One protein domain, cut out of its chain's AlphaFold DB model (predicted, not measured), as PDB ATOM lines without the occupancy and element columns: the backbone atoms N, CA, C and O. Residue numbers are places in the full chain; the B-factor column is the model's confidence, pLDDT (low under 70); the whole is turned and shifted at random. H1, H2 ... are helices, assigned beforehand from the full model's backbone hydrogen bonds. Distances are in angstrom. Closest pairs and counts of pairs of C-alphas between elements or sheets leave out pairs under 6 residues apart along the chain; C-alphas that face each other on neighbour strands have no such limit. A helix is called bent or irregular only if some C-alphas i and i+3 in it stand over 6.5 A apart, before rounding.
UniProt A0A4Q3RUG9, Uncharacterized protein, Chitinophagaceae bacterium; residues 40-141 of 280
ATOM      1  N   SER A  40     403.913 319.354 279.387       52.94
ATOM      2  CA  SER A  40     402.592 319.764 279.889       52.94
ATOM      3  C   SER A  40     401.537 318.654 279.824       52.94
ATOM      4  O   SER A  40     400.678 318.569 280.700       52.94
ATOM      5  N   ASN A  41     401.590 317.796 278.800       61.56
ATOM      6  CA  ASN A  41     400.668 316.667 278.664       61.56
ATOM      7  C   ASN A  41     401.000 315.582 279.693       61.56
ATOM      8  O   ASN A  41     400.096 314.989 280.278       61.56
ATOM      9  N   THR A  42     402.287 315.366 279.971       63.62
ATOM     10  CA  THR A  42     402.744 314.469 281.038       63.62
ATOM     11  C   THR A  42     402.281 314.954 282.412       63.62
ATOM     12  O   THR A  42     401.722 314.166 283.174       63.62
ATOM     13  N   ASP A  43     402.423 316.248 282.704       68.94
ATOM     14  CA  ASP A  43     402.031 316.826 283.994       68.94
ATOM     15  C   ASP A  43     400.513 316.694 284.239       68.94
ATOM     16  O   ASP A  43     400.075 316.327 285.334       68.94
ATOM     17  N   ALA A  44     399.691 316.903 283.201       72.38
ATOM     18  CA  ALA A  44     398.238 316.737 283.282       72.38
ATOM     19  C   ALA A  44     397.830 315.283 283.586       72.38
ATOM     20  O   ALA A  44     397.008 315.042 284.477       72.38
ATOM     21  N   LEU A  45     398.448 314.313 282.899       76.88
ATOM     22  CA  LEU A  45     398.219 312.878 283.110       76.88
ATOM     23  C   LEU A  45     398.689 312.400 284.492       76.88
ATOM     24  O   LEU A  45     398.193 311.393 284.997       76.88
ATOM     25  N   GLN A  46     399.635 313.108 285.112       77.56
ATOM     26  CA  GLN A  46     400.162 312.789 286.438       77.56
ATOM     27  C   GLN A  46     399.377 313.432 287.593       77.56
ATOM     28  O   GLN A  46     399.547 313.029 288.748       77.56
ATOM     29  N   SER A  47     398.505 314.402 287.303       80.38
ATOM     30  CA  SER A  47     397.779 315.182 288.309       80.38
ATOM     31  C   SER A  47     396.731 314.370 289.083       80.38
ATOM     32  O   SER A  47     396.130 313.428 288.568       80.38
ATOM     33  N   ALA A  48     396.446 314.770 290.326       76.94
ATOM     34  CA  ALA A  48     395.419 314.118 291.147       76.94
ATOM     35  C   ALA A  48     393.993 314.261 290.568       76.94
ATOM     36  O   ALA A  48     393.147 313.407 290.821       76.94
ATOM     37  N   GLY A  49     393.735 315.311 289.777       81.56
ATOM     38  CA  GLY A  49     392.431 315.575 289.155       81.56
ATOM     39  C   GLY A  49     392.109 314.677 287.958       81.56
ATOM     40  O   GLY A  49     390.944 314.547 287.593       81.56
ATOM     41  N   PHE A  50     393.108 313.994 287.392       85.31
ATOM     42  CA  PHE A  50     392.954 313.242 286.148       85.31
ATOM     43  C   PHE A  50     391.870 312.152 286.201       85.31
ATOM     44  O   PHE A  50     391.150 311.942 285.228       85.31
ATOM     45  N   VAL A  51     391.713 311.473 287.341       84.94
ATOM     46  CA  VAL A  51     390.689 310.426 287.514       84.94
ATOM     47  C   VAL A  51     389.274 311.020 287.461       84.94
ATOM     48  O   VAL A  51     388.382 310.432 286.848       84.94
ATOM     49  N   ASN A  52     389.083 312.208 288.038       84.81
ATOM     50  CA  ASN A  52     387.809 312.927 287.995       84.81
ATOM     51  C   ASN A  52     387.525 313.463 286.590       84.81
ATOM     52  O   ASN A  52     386.401 313.342 286.108       84.81
ATOM     53  N   ASP A  53     388.548 313.971 285.899       82.19
ATOM     54  CA  ASP A  53     388.422 314.399 284.503       82.19
ATOM     55  C   ASP A  53     388.053 313.227 283.588       82.19
ATOM     56  O   ASP A  53     387.220 313.367 282.693       82.19
ATOM     57  N   LEU A  54     388.649 312.053 283.819       84.00
ATOM     58  CA  LEU A  54     388.320 310.825 283.102       84.00
ATOM     59  C   LEU A  54     386.860 310.424 283.342       84.00
ATOM     60  O   LEU A  54     386.143 310.123 282.390       84.00
ATOM     61  N   HIS A  55     386.409 310.452 284.598       84.25
ATOM     62  CA  HIS A  55     385.016 310.192 284.949       84.25
ATOM     63  C   HIS A  55     384.055 311.184 284.275       84.25
ATOM     64  O   HIS A  55     383.097 310.747 283.643       84.25
ATOM     65  N   ALA A  56     384.345 312.488 284.316       80.56
ATOM     66  CA  ALA A  56     383.525 313.527 283.689       80.56
ATOM     67  C   ALA A  56     383.468 313.407 282.153       80.56
ATOM     68  O   ALA A  56     382.459 313.743 281.534       80.56
ATOM     69  N   LYS A  57     384.543 312.909 281.526       75.38
ATOM     70  CA  LYS A  57     384.636 312.685 280.073       75.38
ATOM     71  C   LYS A  57     384.055 311.359 279.607       75.38
ATOM     72  O   LYS A  57     383.910 311.163 278.400       75.38
ATOM     73  N   ASN A  58     383.708 310.449 280.515       71.19
ATOM     74  CA  ASN A  58     382.870 309.312 280.170       71.19
ATOM     75  C   ASN A  58     381.464 309.855 279.883       71.19
ATOM     76  O   ASN A  58     380.604 309.825 280.748       71.19
ATOM     77  N   THR A  59     381.246 310.382 278.675       50.81
ATOM     78  CA  THR A  59     380.008 311.048 278.225       50.81
ATOM     79  C   THR A  59     378.828 310.095 278.035       50.81
ATOM     80  O   THR A  59     377.709 310.542 277.801       50.81
ATOM     81  N   ASP A  60     379.053 308.789 278.187       54.22
ATOM     82  CA  ASP A  60     377.995 307.782 278.223       54.22
ATOM     83  C   ASP A  60     378.126 306.857 279.453       54.22
ATOM     84  O   ASP A  60     378.269 305.635 279.315       54.22
ATOM     85  N   PRO A  61     378.109 307.391 280.693       48.66
ATOM     86  CA  PRO A  61     378.090 306.547 281.882       48.66
ATOM     87  C   PRO A  61     376.709 305.887 282.053       48.66
ATOM     88  O   PRO A  61     376.548 304.961 282.837       48.66
ATOM     89  N   HIS A  62     375.699 306.330 281.299       48.59
ATOM     90  CA  HIS A  62     374.292 306.142 281.627       48.59
ATOM     91  C   HIS A  62     373.538 305.184 280.708       48.59
ATOM     92  O   HIS A  62     372.518 304.649 281.144       48.59
ATOM     93  N   ARG A  63     374.022 304.893 279.490       51.06
ATOM     94  CA  ARG A  63     373.327 303.952 278.594       51.06
ATOM     95  C   ARG A  63     373.336 302.506 279.090       51.06
ATOM     96  O   ARG A  63     372.461 301.735 278.703       51.06
ATOM     97  N   PHE A  64     374.288 302.134 279.951       62.28
ATOM     98  CA  PHE A  64     374.418 300.763 280.467       62.28
ATOM     99  C   PHE A  64     374.476 300.644 281.996       62.28
ATOM    100  O   PHE A  64     374.207 299.557 282.495       62.28
ATOM    101  N   TYR A  65     374.771 301.726 282.728       78.31
ATOM    102  CA  TYR A  65     374.878 301.724 284.195       78.31
ATOM    103  C   TYR A  65     373.814 302.632 284.826       78.31
ATOM    104  O   TYR A  65     374.080 303.685 285.408       78.31
ATOM    105  N   THR A  66     372.555 302.254 284.617       79.88
ATOM    106  CA  THR A  66     371.378 303.058 284.991       79.88
ATOM    107  C   THR A  66     371.143 303.178 286.497       79.88
ATOM    108  O   THR A  66     370.476 304.108 286.935       79.88
ATOM    109  N   SER A  67     371.668 302.258 287.304       83.69
ATOM    110  CA  SER A  67     371.430 302.239 288.755       83.69
ATOM    111  C   SER A  67     372.448 303.050 289.560       83.69
ATOM    112  O   SER A  67     372.232 303.304 290.741       83.69
ATOM    113  N   ILE A  68     373.528 303.502 288.919       85.75
ATOM    114  CA  ILE A  68     374.593 304.296 289.553       85.75
ATOM    115  C   ILE A  68     374.691 305.716 288.985       85.75
ATOM    116  O   ILE A  68     375.648 306.419 289.276       85.75
ATOM    117  N   GLN A  69     373.721 306.163 288.174       80.56
ATOM    118  CA  GLN A  69     373.823 307.443 287.455       80.56
ATOM    119  C   GLN A  69     374.023 308.653 288.375       80.56
ATOM    120  O   GLN A  69     374.710 309.594 288.006       80.56
ATOM    121  N   GLN A  70     373.415 308.615 289.560       82.94
ATOM    122  CA  GLN A  70     373.495 309.678 290.566       82.94
ATOM    123  C   GLN A  70     374.550 309.389 291.643       82.94
ATOM    124  O   GLN A  70     374.637 310.112 292.631       82.94
ATOM    125  N   MET A  71     375.315 308.303 291.499       87.75
ATOM    126  CA  MET A  71     376.318 307.908 292.478       87.75
ATOM    127  C   MET A  71     377.621 308.684 292.230       87.75
ATOM    128  O   MET A  71     378.144 308.622 291.114       87.75
ATOM    129  N   PRO A  72     378.179 309.379 293.238       88.50
ATOM    130  CA  PRO A  72     379.485 310.022 293.116       88.50
ATOM    131  C   PRO A  72     380.586 309.005 292.804       88.50
ATOM    132  O   PRO A  72     380.542 307.868 293.289       88.50
ATOM    133  N   LEU A  73     381.607 309.418 292.047       86.94
ATOM    134  CA  LEU A  73     382.738 308.553 291.697       86.94
ATOM    135  C   LEU A  73     383.416 307.964 292.936       86.94
ATOM    136  O   LEU A  73     383.822 306.805 292.918       86.94
ATOM    137  N   GLU A  74     383.508 308.731 294.019       86.38
ATOM    138  CA  GLU A  74     384.091 308.289 295.280       86.38
ATOM    139  C   GLU A  74     383.324 307.106 295.878       86.38
ATOM    140  O   GLU A  74     383.939 306.147 296.339       86.38
ATOM    141  N   GLN A  75     381.990 307.122 295.823       87.12
ATOM    142  CA  GLN A  75     381.172 306.009 296.306       87.12
ATOM    143  C   GLN A  75     381.315 304.779 295.399       87.12
ATOM    144  O   GLN A  75     381.436 303.659 295.897       87.12
ATOM    145  N   ILE A  76     381.377 304.975 294.077       89.38
ATOM    146  CA  ILE A  76     381.652 303.891 293.120       89.38
ATOM    147  C   ILE A  76     383.029 303.262 293.411       89.38
ATOM    148  O   ILE A  76     383.167 302.037 293.436       89.38
ATOM    149  N   ALA A  77     384.041 304.091 293.684       86.94
ATOM    150  CA  ALA A  77     385.389 303.656 294.037       86.94
ATOM    151  C   ALA A  77     385.417 302.863 295.354       86.94
ATOM    152  O   ALA A  77     386.093 301.836 295.440       86.94
ATOM    153  N   GLU A  78     384.676 303.304 296.375       86.50
ATOM    154  CA  GLU A  78     384.554 302.592 297.654       86.50
ATOM    155  C   GLU A  78     383.903 301.214 297.481       86.50
ATOM    156  O   GLU A  78     384.412 300.236 298.030       86.50
ATOM    157  N   ILE A  79     382.848 301.106 296.662       87.94
ATOM    158  CA  ILE A  79     382.195 299.823 296.350       87.94
ATOM    159  C   ILE A  79     383.161 298.874 295.631       87.94
ATOM    160  O   ILE A  79     383.299 297.717 296.028       87.94
ATOM    161  N   HIS A  80     383.882 299.355 294.615       86.75
ATOM    162  CA  HIS A  80     384.880 298.533 293.927       86.75
ATOM    163  C   HIS A  80     386.020 298.114 294.876       86.75
ATOM    164  O   HIS A  80     386.448 296.961 294.873       86.75
ATOM    165  N   THR A  81     386.472 299.011 295.766       81.81
ATOM    166  CA  THR A  81     387.457 298.680 296.816       81.81
ATOM    167  C   THR A  81     386.947 297.560 297.721       81.81
ATOM    168  O   THR A  81     387.687 296.620 298.011       81.81
ATOM    169  N   TYR A  82     385.692 297.661 298.173       84.19
ATOM    170  CA  TYR A  82     385.044 296.664 299.022       84.19
ATOM    171  C   TYR A  82     385.076 295.286 298.373       84.19
ATOM    172  O   TYR A  82     385.587 294.343 298.973       84.19
ATOM    173  N   PHE A  83     384.626 295.173 297.123       82.56
ATOM    174  CA  PHE A  83     384.589 293.876 296.459       82.56
ATOM    175  C   PHE A  83     385.960 293.322 296.106       82.56
ATOM    176  O   PHE A  83     386.130 292.108 296.119       82.56
ATOM    177  N   ASN A  84     386.966 294.162 295.871       78.56
ATOM    178  CA  ASN A  84     388.333 293.667 295.722       78.56
ATOM    179  C   ASN A  84     388.900 293.103 297.028       78.56
ATOM    180  O   ASN A  84     389.599 292.093 296.997       78.56
ATOM    181  N   ILE A  85     388.577 293.704 298.178       77.69
ATOM    182  CA  ILE A  85     388.926 293.135 299.487       77.69
ATOM    183  C   ILE A  85     388.176 291.821 299.717       77.69
ATOM    184  O   ILE A  85     388.784 290.853 300.169       77.69
ATOM    185  N   GLU A  86     386.891 291.754 299.365       80.75
ATOM    186  CA  GLU A  86     386.107 290.524 299.502       80.75
ATOM    187  C   GLU A  86     386.633 289.405 298.605       80.75
ATOM    188  O   GLU A  86     386.830 288.295 299.090       80.75
ATOM    189  N   ARG A  87     386.941 289.688 297.332       76.50
ATOM    190  CA  ARG A  87     387.567 288.728 296.405       76.50
ATOM    191  C   ARG A  87     388.880 288.203 296.967       76.50
ATOM    192  O   ARG A  87     389.074 286.991 297.013       76.50
ATOM    193  N   TRP A  88     389.725 289.094 297.481       73.38
ATOM    194  CA  TRP A  88     390.981 288.719 298.122       73.38
ATOM    195  C   TRP A  88     390.759 287.807 299.333       73.38
ATOM    196  O   TRP A  88     391.340 286.728 299.448       73.38
ATOM    197  N   ASN A  89     389.911 288.239 300.267       73.69
ATOM    198  CA  ASN A  89     389.632 287.497 301.494       73.69
ATOM    199  C   ASN A  89     388.950 286.152 301.188       73.69
ATOM    200  O   ASN A  89     389.156 285.172 301.913       73.69
ATOM    201  N   ALA A  90     388.194 286.087 300.089       70.75
ATOM    202  CA  ALA A  90     387.548 284.892 299.574       70.75
ATOM    203  C   ALA A  90     388.474 283.994 298.745       70.75
ATOM    204  O   ALA A  90     388.154 282.816 298.628       70.75
ATOM    205  N   ALA A  91     389.630 284.462 298.247       57.06
ATOM    206  CA  ALA A  91     390.568 283.716 297.389       57.06
ATOM    207  C   ALA A  91     391.171 282.443 298.027       57.06
ATOM    208  O   ALA A  91     391.902 281.694 297.381       57.06
ATOM    209  N   LYS A  92     390.800 282.121 299.273       51.19
ATOM    210  CA  LYS A  92     390.916 280.761 299.828       51.19
ATOM    211  C   LYS A  92     389.886 279.765 299.256       51.19
ATOM    212  O   LYS A  92     389.987 278.590 299.577       51.19
ATOM    213  N   ASN A  93     388.934 280.218 298.435       43.56
ATOM    214  CA  ASN A  93     387.858 279.469 297.781       43.56
ATOM    215  C   ASN A  93     387.465 280.167 296.459       43.56
ATOM    216  O   ASN A  93     386.440 280.843 296.386       43.56
ATOM    217  N   GLN A  94     388.278 279.999 295.410       44.19
ATOM    218  CA  GLN A  94     388.027 280.546 294.062       44.19
ATOM    219  C   GLN A  94     386.738 280.011 293.393       44.19
ATOM    220  O   GLN A  94     386.328 280.535 292.364       44.19
ATOM    221  N   ASP A  95     386.083 279.011 293.995       39.44
ATOM    222  CA  ASP A  95     384.842 278.399 293.503       39.44
ATOM    223  C   ASP A  95     383.558 279.095 293.987       39.44
ATOM    224  O   ASP A  95     382.459 278.705 293.590       39.44
ATOM    225  N   LYS A  96     383.648 280.110 294.861       48.09
ATOM    226  CA  LYS A  96     382.463 280.906 295.204       48.09
ATOM    227  C   LYS A  96     382.094 281.782 294.011       48.09
ATOM    228  O   LYS A  96     382.851 282.672 293.638       48.09
ATOM    229  N   ALA A  97     380.928 281.511 293.431       55.38
ATOM    230  CA  ALA A  97     380.364 282.305 292.352       55.38
ATOM    231  C   ALA A  97     380.273 283.777 292.787       55.38
ATOM    232  O   ALA A  97     379.771 284.062 293.875       55.38
ATOM    233  N   ASP A  98     380.727 284.698 291.930       67.81
ATOM    234  CA  ASP A  98     380.691 286.152 292.163       67.81
ATOM    235  C   ASP A  98     379.324 286.638 292.690       67.81
ATOM    236  O   ASP A  98     379.249 287.596 293.456       67.81
ATOM    237  N   ASP A  99     378.236 285.954 292.330       73.06
ATOM    238  CA  ASP A  99     376.878 286.248 292.787       73.06
ATOM    239  C   ASP A  99     376.702 286.164 294.314       73.06
ATOM    240  O   ASP A  99     376.099 287.069 294.893       73.06
ATOM    241  N   ASP A 100     377.280 285.163 294.988       80.81
ATOM    242  CA  ASP A 100     377.196 285.033 296.454       80.81
ATOM    243  C   ASP A 100     377.909 286.195 297.162       80.81
ATOM    244  O   ASP A 100     377.489 286.659 298.226       80.81
ATOM    245  N   LEU A 101     378.994 286.683 296.553       84.44
ATOM    246  CA  LEU A 101     379.780 287.808 297.043       84.44
ATOM    247  C   LEU A 101     378.992 289.118 296.913       84.44
ATOM    248  O   LEU A 101     378.969 289.908 297.860       84.44
ATOM    249  N   TYR A 102     378.254 289.317 295.818       87.88
ATOM    250  CA  TYR A 102     377.362 290.471 295.684       87.88
ATOM    251  C   TYR A 102     376.141 290.413 296.609       87.88
ATOM    252  O   TYR A 102     375.746 291.454 297.129       87.88
ATOM    253  N   GLU A 103     375.557 289.239 296.858       89.38
ATOM    254  CA  GLU A 103     374.450 289.076 297.818       89.38
ATOM    255  C   GLU A 103     374.894 289.374 299.261       89.38
ATOM    256  O   GLU A 103     374.194 290.051 300.019       89.38
ATOM    257  N   ALA A 104     376.088 288.914 299.651       86.75
ATOM    258  CA  ALA A 104     376.682 289.266 300.939       86.75
ATOM    259  C   ALA A 104     376.987 290.772 301.026       86.75
ATOM    260  O   ALA A 104     376.639 291.416 302.018       86.75
ATOM    261  N   GLY A 105     377.565 291.345 299.965       86.88
ATOM    262  CA  GLY A 105     377.817 292.781 299.855       86.88
ATOM    263  C   GLY A 105     376.539 293.620 299.930       86.88
ATOM    264  O   GLY A 105     376.526 294.639 300.608       86.88
ATOM    265  N   ALA A 106     375.438 293.170 299.322       90.12
ATOM    266  CA  ALA A 106     374.144 293.852 299.383       90.12
ATOM    267  C   ALA A 106     373.617 293.979 300.812       90.12
ATOM    268  O   ALA A 106     373.118 295.036 301.198       90.12
ATOM    269  N   LYS A 107     373.791 292.934 301.625       87.69
ATOM    270  CA  LYS A 107     373.437 292.959 303.050       87.69
ATOM    271  C   LYS A 107     374.360 293.873 303.852       87.69
ATOM    272  O   LYS A 107     373.874 294.639 304.676       87.69
ATOM    273  N   ALA A 108     375.668 293.794 303.615       86.06
ATOM    274  CA  ALA A 108     376.661 294.567 304.356       86.06
ATOM    275  C   ALA A 108     376.576 296.072 304.060       86.06
ATOM    276  O   ALA A 108     376.656 296.890 304.973       86.06
ATOM    277  N   LEU A 109     376.393 296.426 302.788       86.62
ATOM    278  CA  LEU A 109     376.392 297.806 302.306       86.62
ATOM    279  C   LEU A 109     374.991 298.419 302.228       86.62
ATOM    280  O   LEU A 109     374.880 299.607 301.961       86.62
ATOM    281  N   GLN A 110     373.935 297.627 302.446       88.56
ATOM    282  CA  GLN A 110     372.529 298.046 302.339       88.56
ATOM    283  C   GLN A 110     372.180 298.655 300.968       88.56
ATOM    284  O   GLN A 110     371.380 299.582 300.856       88.56
ATOM    285  N   LEU A 111     372.765 298.100 299.902       89.00
ATOM    286  CA  LEU A 111     372.542 298.517 298.517       89.00
ATOM    287  C   LEU A 111     372.043 297.334 297.675       89.00
ATOM    288  O   LEU A 111     372.466 296.199 297.900       89.00
ATOM    289  N   PRO A 112     371.182 297.556 296.666       91.94
ATOM    290  CA  PRO A 112     370.754 296.497 295.761       91.94
ATOM    291  C   PRO A 112     371.932 295.848 295.021       91.94
ATOM    292  O   PRO A 112     372.796 296.541 294.484       91.94
ATOM    293  N   VAL A 113     371.896 294.518 294.870       90.88
ATOM    294  CA  VAL A 113     372.897 293.727 294.121       90.88
ATOM    295  C   VAL A 113     373.194 294.317 292.741       90.88
ATOM    296  O   VAL A 113     374.349 294.411 292.336       90.88
ATOM    297  N   LYS A 114     372.157 294.755 292.014       91.62
ATOM    298  CA  LYS A 114     372.321 295.376 290.691       91.62
ATOM    299  C   LYS A 114     373.209 296.625 290.747       91.62
ATOM    300  O   LYS A 114     374.076 296.783 289.895       91.62
ATOM    301  N   GLN A 115     373.005 297.477 291.749       91.19
ATOM    302  CA  GLN A 115     373.764 298.715 291.923       91.19
ATOM    303  C   GLN A 115     375.228 298.433 292.256       91.19
ATOM    304  O   GLN A 115     376.122 299.078 291.720       91.19
ATOM    305  N   LEU A 116     375.463 297.414 293.080       91.38
ATOM    306  CA  LEU A 116     376.794 296.947 293.449       91.38
ATOM    307  C   LEU A 116     377.567 296.381 292.251       91.38
ATOM    308  O   LEU A 116     378.708 296.779 292.025       91.38
ATOM    309  N   LYS A 117     376.923 295.528 291.445       90.06
ATOM    310  CA  LYS A 117     377.493 294.992 290.199       90.06
ATOM    311  C   LYS A 117     377.823 296.098 289.202       90.06
ATOM    312  O   LYS A 117     378.914 296.121 288.647       90.06
ATOM    313  N   GLU A 118     376.894 297.030 288.985       91.00
ATOM    314  CA  GLU A 118     377.110 298.139 288.056       91.00
ATOM    315  C   GLU A 118     378.239 299.069 288.518       91.00
ATOM    316  O   GLU A 118     379.034 299.485 287.678       91.00
ATOM    317  N   ALA A 119     378.346 299.373 289.815       89.62
ATOM    318  CA  ALA A 119     379.429 300.196 290.356       89.62
ATOM    319  C   ALA A 119     380.802 299.527 290.180       89.62
ATOM    320  O   ALA A 119     381.747 300.160 289.701       89.62
ATOM    321  N   ASP A 120     380.899 298.241 290.522       87.19
ATOM    322  CA  ASP A 120     382.133 297.466 290.400       87.19
ATOM    323  C   ASP A 120     382.591 297.335 288.933       87.19
ATOM    324  O   ASP A 120     383.739 297.654 288.603       87.19
ATOM    325  N   ASP A 121     381.670 296.986 288.027       86.19
ATOM    326  CA  ASP A 121     381.938 296.933 286.588       86.19
ATOM    327  C   ASP A 121     382.304 298.314 286.027       86.19
ATOM    328  O   ASP A 121     383.256 298.449 285.253       86.19
ATOM    329  N   TYR A 122     381.556 299.361 286.384       88.38
ATOM    330  CA  TYR A 122     381.830 300.711 285.901       88.38
ATOM    331  C   TYR A 122     383.263 301.115 286.229       88.38
ATOM    332  O   TYR A 122     383.997 301.544 285.336       88.38
ATOM    333  N   TYR A 123     383.695 300.930 287.477       87.50
ATOM    334  CA  TYR A 123     385.037 301.324 287.880       87.50
ATOM    335  C   TYR A 123     386.109 300.540 287.110       87.50
ATOM    336  O   TYR A 123     387.045 301.127 286.557       87.50
ATOM    337  N   LEU A 124     385.942 299.221 286.973       82.94
ATOM    338  CA  LEU A 124     386.878 298.385 286.224       82.94
ATOM    339  C   LEU A 124     387.005 298.825 284.754       82.94
ATOM    340  O   LEU A 124     388.111 299.022 284.242       82.94
ATOM    341  N   TYR A 125     385.883 298.975 284.051       83.00
ATOM    342  CA  TYR A 125     385.890 299.172 282.598       83.00
ATOM    343  C   TYR A 125     386.002 300.638 282.165       83.00
ATOM    344  O   TYR A 125     386.521 300.902 281.076       83.00
ATOM    345  N   ARG A 126     385.515 301.585 282.973       85.62
ATOM    346  CA  ARG A 126     385.464 303.019 282.636       85.62
ATOM    347  C   ARG A 126     386.520 303.858 283.335       85.62
ATOM    348  O   ARG A 126     386.778 304.963 282.869       85.62
ATOM    349  N   ILE A 127     387.155 303.331 284.380       86.44
ATOM    350  CA  ILE A 127     388.232 304.018 285.096       86.44
ATOM    351  C   ILE A 127     389.547 303.244 284.960       86.44
ATOM    352  O   ILE A 127     390.473 303.736 284.320       86.44
ATOM    353  N   ILE A 128     389.630 302.003 285.455       85.56
ATOM    354  CA  ILE A 128     390.904 301.258 285.497       85.56
ATOM    355  C   ILE A 128     391.457 300.971 284.095       85.56
ATOM    356  O   ILE A 128     392.633 301.218 283.845       85.56
ATOM    357  N   LYS A 129     390.640 300.476 283.155       83.62
ATOM    358  CA  LYS A 129     391.121 300.144 281.797       83.62
ATOM    359  C   LYS A 129     391.678 301.345 281.009       83.62
ATOM    360  O   LYS A 129     392.737 301.203 280.394       83.62
ATOM    361  N   PRO A 130     391.023 302.521 280.992       84.44
ATOM    362  CA  PRO A 130     391.639 303.718 280.421       84.44
ATOM    363  C   PRO A 130     392.944 304.113 281.119       84.44
ATOM    364  O   PRO A 130     393.933 304.382 280.440       84.44
ATOM    365  N   LEU A 131     392.982 304.092 282.456       86.69
ATOM    366  CA  LEU A 131     394.195 304.418 283.210       86.69
ATOM    367  C   LEU A 131     395.343 303.431 282.921       86.69
ATOM    368  O   LEU A 131     396.488 303.853 282.797       86.69
ATOM    369  N   ASP A 132     395.060 302.138 282.722       86.19
ATOM    370  CA  ASP A 132     396.044 301.136 282.277       86.19
ATOM    371  C   ASP A 132     396.693 301.518 280.936       86.19
ATOM    372  O   ASP A 132     397.903 301.377 280.751       86.19
ATOM    373  N   THR A 133     395.895 302.061 280.012       83.81
ATOM    374  CA  THR A 133     396.390 302.553 278.718       83.81
ATOM    375  C   THR A 133     397.335 303.740 278.911       83.81
ATOM    376  O   THR A 133     398.388 303.791 278.275       83.81
ATOM    377  N   VAL A 134     397.011 304.648 279.834       84.69
ATOM    378  CA  VAL A 134     397.866 305.793 280.185       84.69
ATOM    379  C   VAL A 134     399.184 305.329 280.809       84.69
ATOM    380  O   VAL A 134     400.241 305.773 280.371       84.69
ATOM    381  N   VAL A 135     399.161 304.384 281.760       85.88
ATOM    382  CA  VAL A 135     400.391 303.797 282.337       85.88
ATOM    383  C   VAL A 135     401.278 303.216 281.241       85.88
ATOM    384  O   VAL A 135     402.475 303.497 281.186       85.88
ATOM    385  N   LYS A 136     400.690 302.428 280.335       83.44
ATOM    386  CA  LYS A 136     401.422 301.835 279.212       83.44
ATOM    387  C   LYS A 136     402.065 302.895 278.328       83.44
ATOM    388  O   LYS A 136     403.171 302.664 277.864       83.44
ATOM    389  N   GLN A 137     401.404 304.026 278.096       82.25
ATOM    390  CA  GLN A 137     401.955 305.124 277.301       82.25
ATOM    391  C   GLN A 137     403.082 305.859 278.034       82.25
ATOM    392  O   GLN A 137     404.156 306.021 277.459       82.25
ATOM    393  N   LEU A 138     402.867 306.240 279.298       82.56
ATOM    394  CA  LEU A 138     403.844 306.980 280.104       82.56
ATOM    395  C   LEU A 138     405.151 306.203 280.301       82.56
ATOM    396  O   LEU A 138     406.230 306.788 280.267       82.56
ATOM    397  N   TYR A 139     405.063 304.884 280.477       84.31
ATOM    398  CA  TYR A 139     406.203 304.060 280.883       84.31
ATOM    399  C   TYR A 139     406.686 303.076 279.809       84.31
ATOM    400  O   TYR A 139     407.593 302.291 280.085       84.31
ATOM    401  N   ARG A 140     406.142 303.113 278.576       81.12
ATOM    402  CA  ARG A 140     406.464 302.156 277.489       81.12
ATOM    403  C   ARG A 140     407.964 301.944 277.284       81.12
ATOM    404  O   ARG A 140     408.390 300.824 277.022       81.12
ATOM    405  N   ASN A 141     408.724 303.032 277.376       78.81
ATOM    406  CA  ASN A 141     410.155 303.087 277.085       78.81
ATOM    407  C   ASN A 141     410.984 303.442 278.327       78.81
ATOM    408  O   ASN A 141     412.120 303.894 278.193       78.81
TER     409      ASN A 141
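AT A GLANCE: This is residues 40 to 141 of the 280 residues of an uncharacterized protein of Chitinophagaceae bacterium (UniProt A0A4Q3RUG9). One long helix, H5, forms a spine: H3 crosses it almost at a right angle, H4 makes a corner with its first end, H2 packs on residues 126 to 127, and H1 is near its last end. A long link, residues 58 to 72, has no named element. The printed part has 102 residues with five named helices, H1 to H5 in chain order, and no named strand; the class is all helix. It is only just loose, close to compact, with a radius of gyration of the C-alphas of 15.5 A and spans of 46 by 32 by 20 A.

IN THESE COORDINATES: H5, residues 113 to 139, is 37.3 A long, from C-alpha 113 at (372.897, 293.727, 294.121) to C-alpha 139 at (406.203, 304.060, 280.883). It is neither bent nor irregular, but only just: C-alphas 126 and 129 are 6.4 A apart. H3, residues 73 to 90, measures 25.4 A and H4, residues 98 to 109, 16.0 A. H2 is residues 50 to 57, 10.3 A, and H1 residues 40 to 46, 9.9 A, beginning at C-alpha 40 (402.592, 319.764, 279.889).

HOW THE PARTS SIT: H5 is the hub, touching three helices. H3 touches it about perpendicular, at 85 degrees, with residues 76 to 83 alone; the closest C-alphas, of His 80 and Asp 120, are 4.6 A apart. H4 touches H5 at 73 degrees, about perpendicular, closest at the C-alphas of Ala 106 and Val 113, 5.4 A. H2 touches H5 at a steep tilt of 60 degrees, closest at the C-alphas of His 55 and Ile 127, 7.0 A. H3 and H4 touch at a steep tilt of 57 degrees, closest at the C-alphas of Glu 86 and Leu 101, 7.3 A. The helix packing is mostly crossed, with no touching pair at a shallow tilt. H1 and H5 are close but not clearly touching, with the C-alphas of Thr 42 and Leu 138 closest at 7.6 A; H1 is apart from H3 and H4. Every O i to N i+4 pair is within hydrogen-bond range in H1, H2, H3 and H4, and 20 of 23 are in H5.

THE WHOLE: The two C-alphas farthest apart, of Ser 40 and Asp 95, are 47.0 A apart. The printed part has no cut, and the link from H2 to H3 is long. The pLDDT is under 70 in residues 40 to 43, 59 to 64 and 91 to 98.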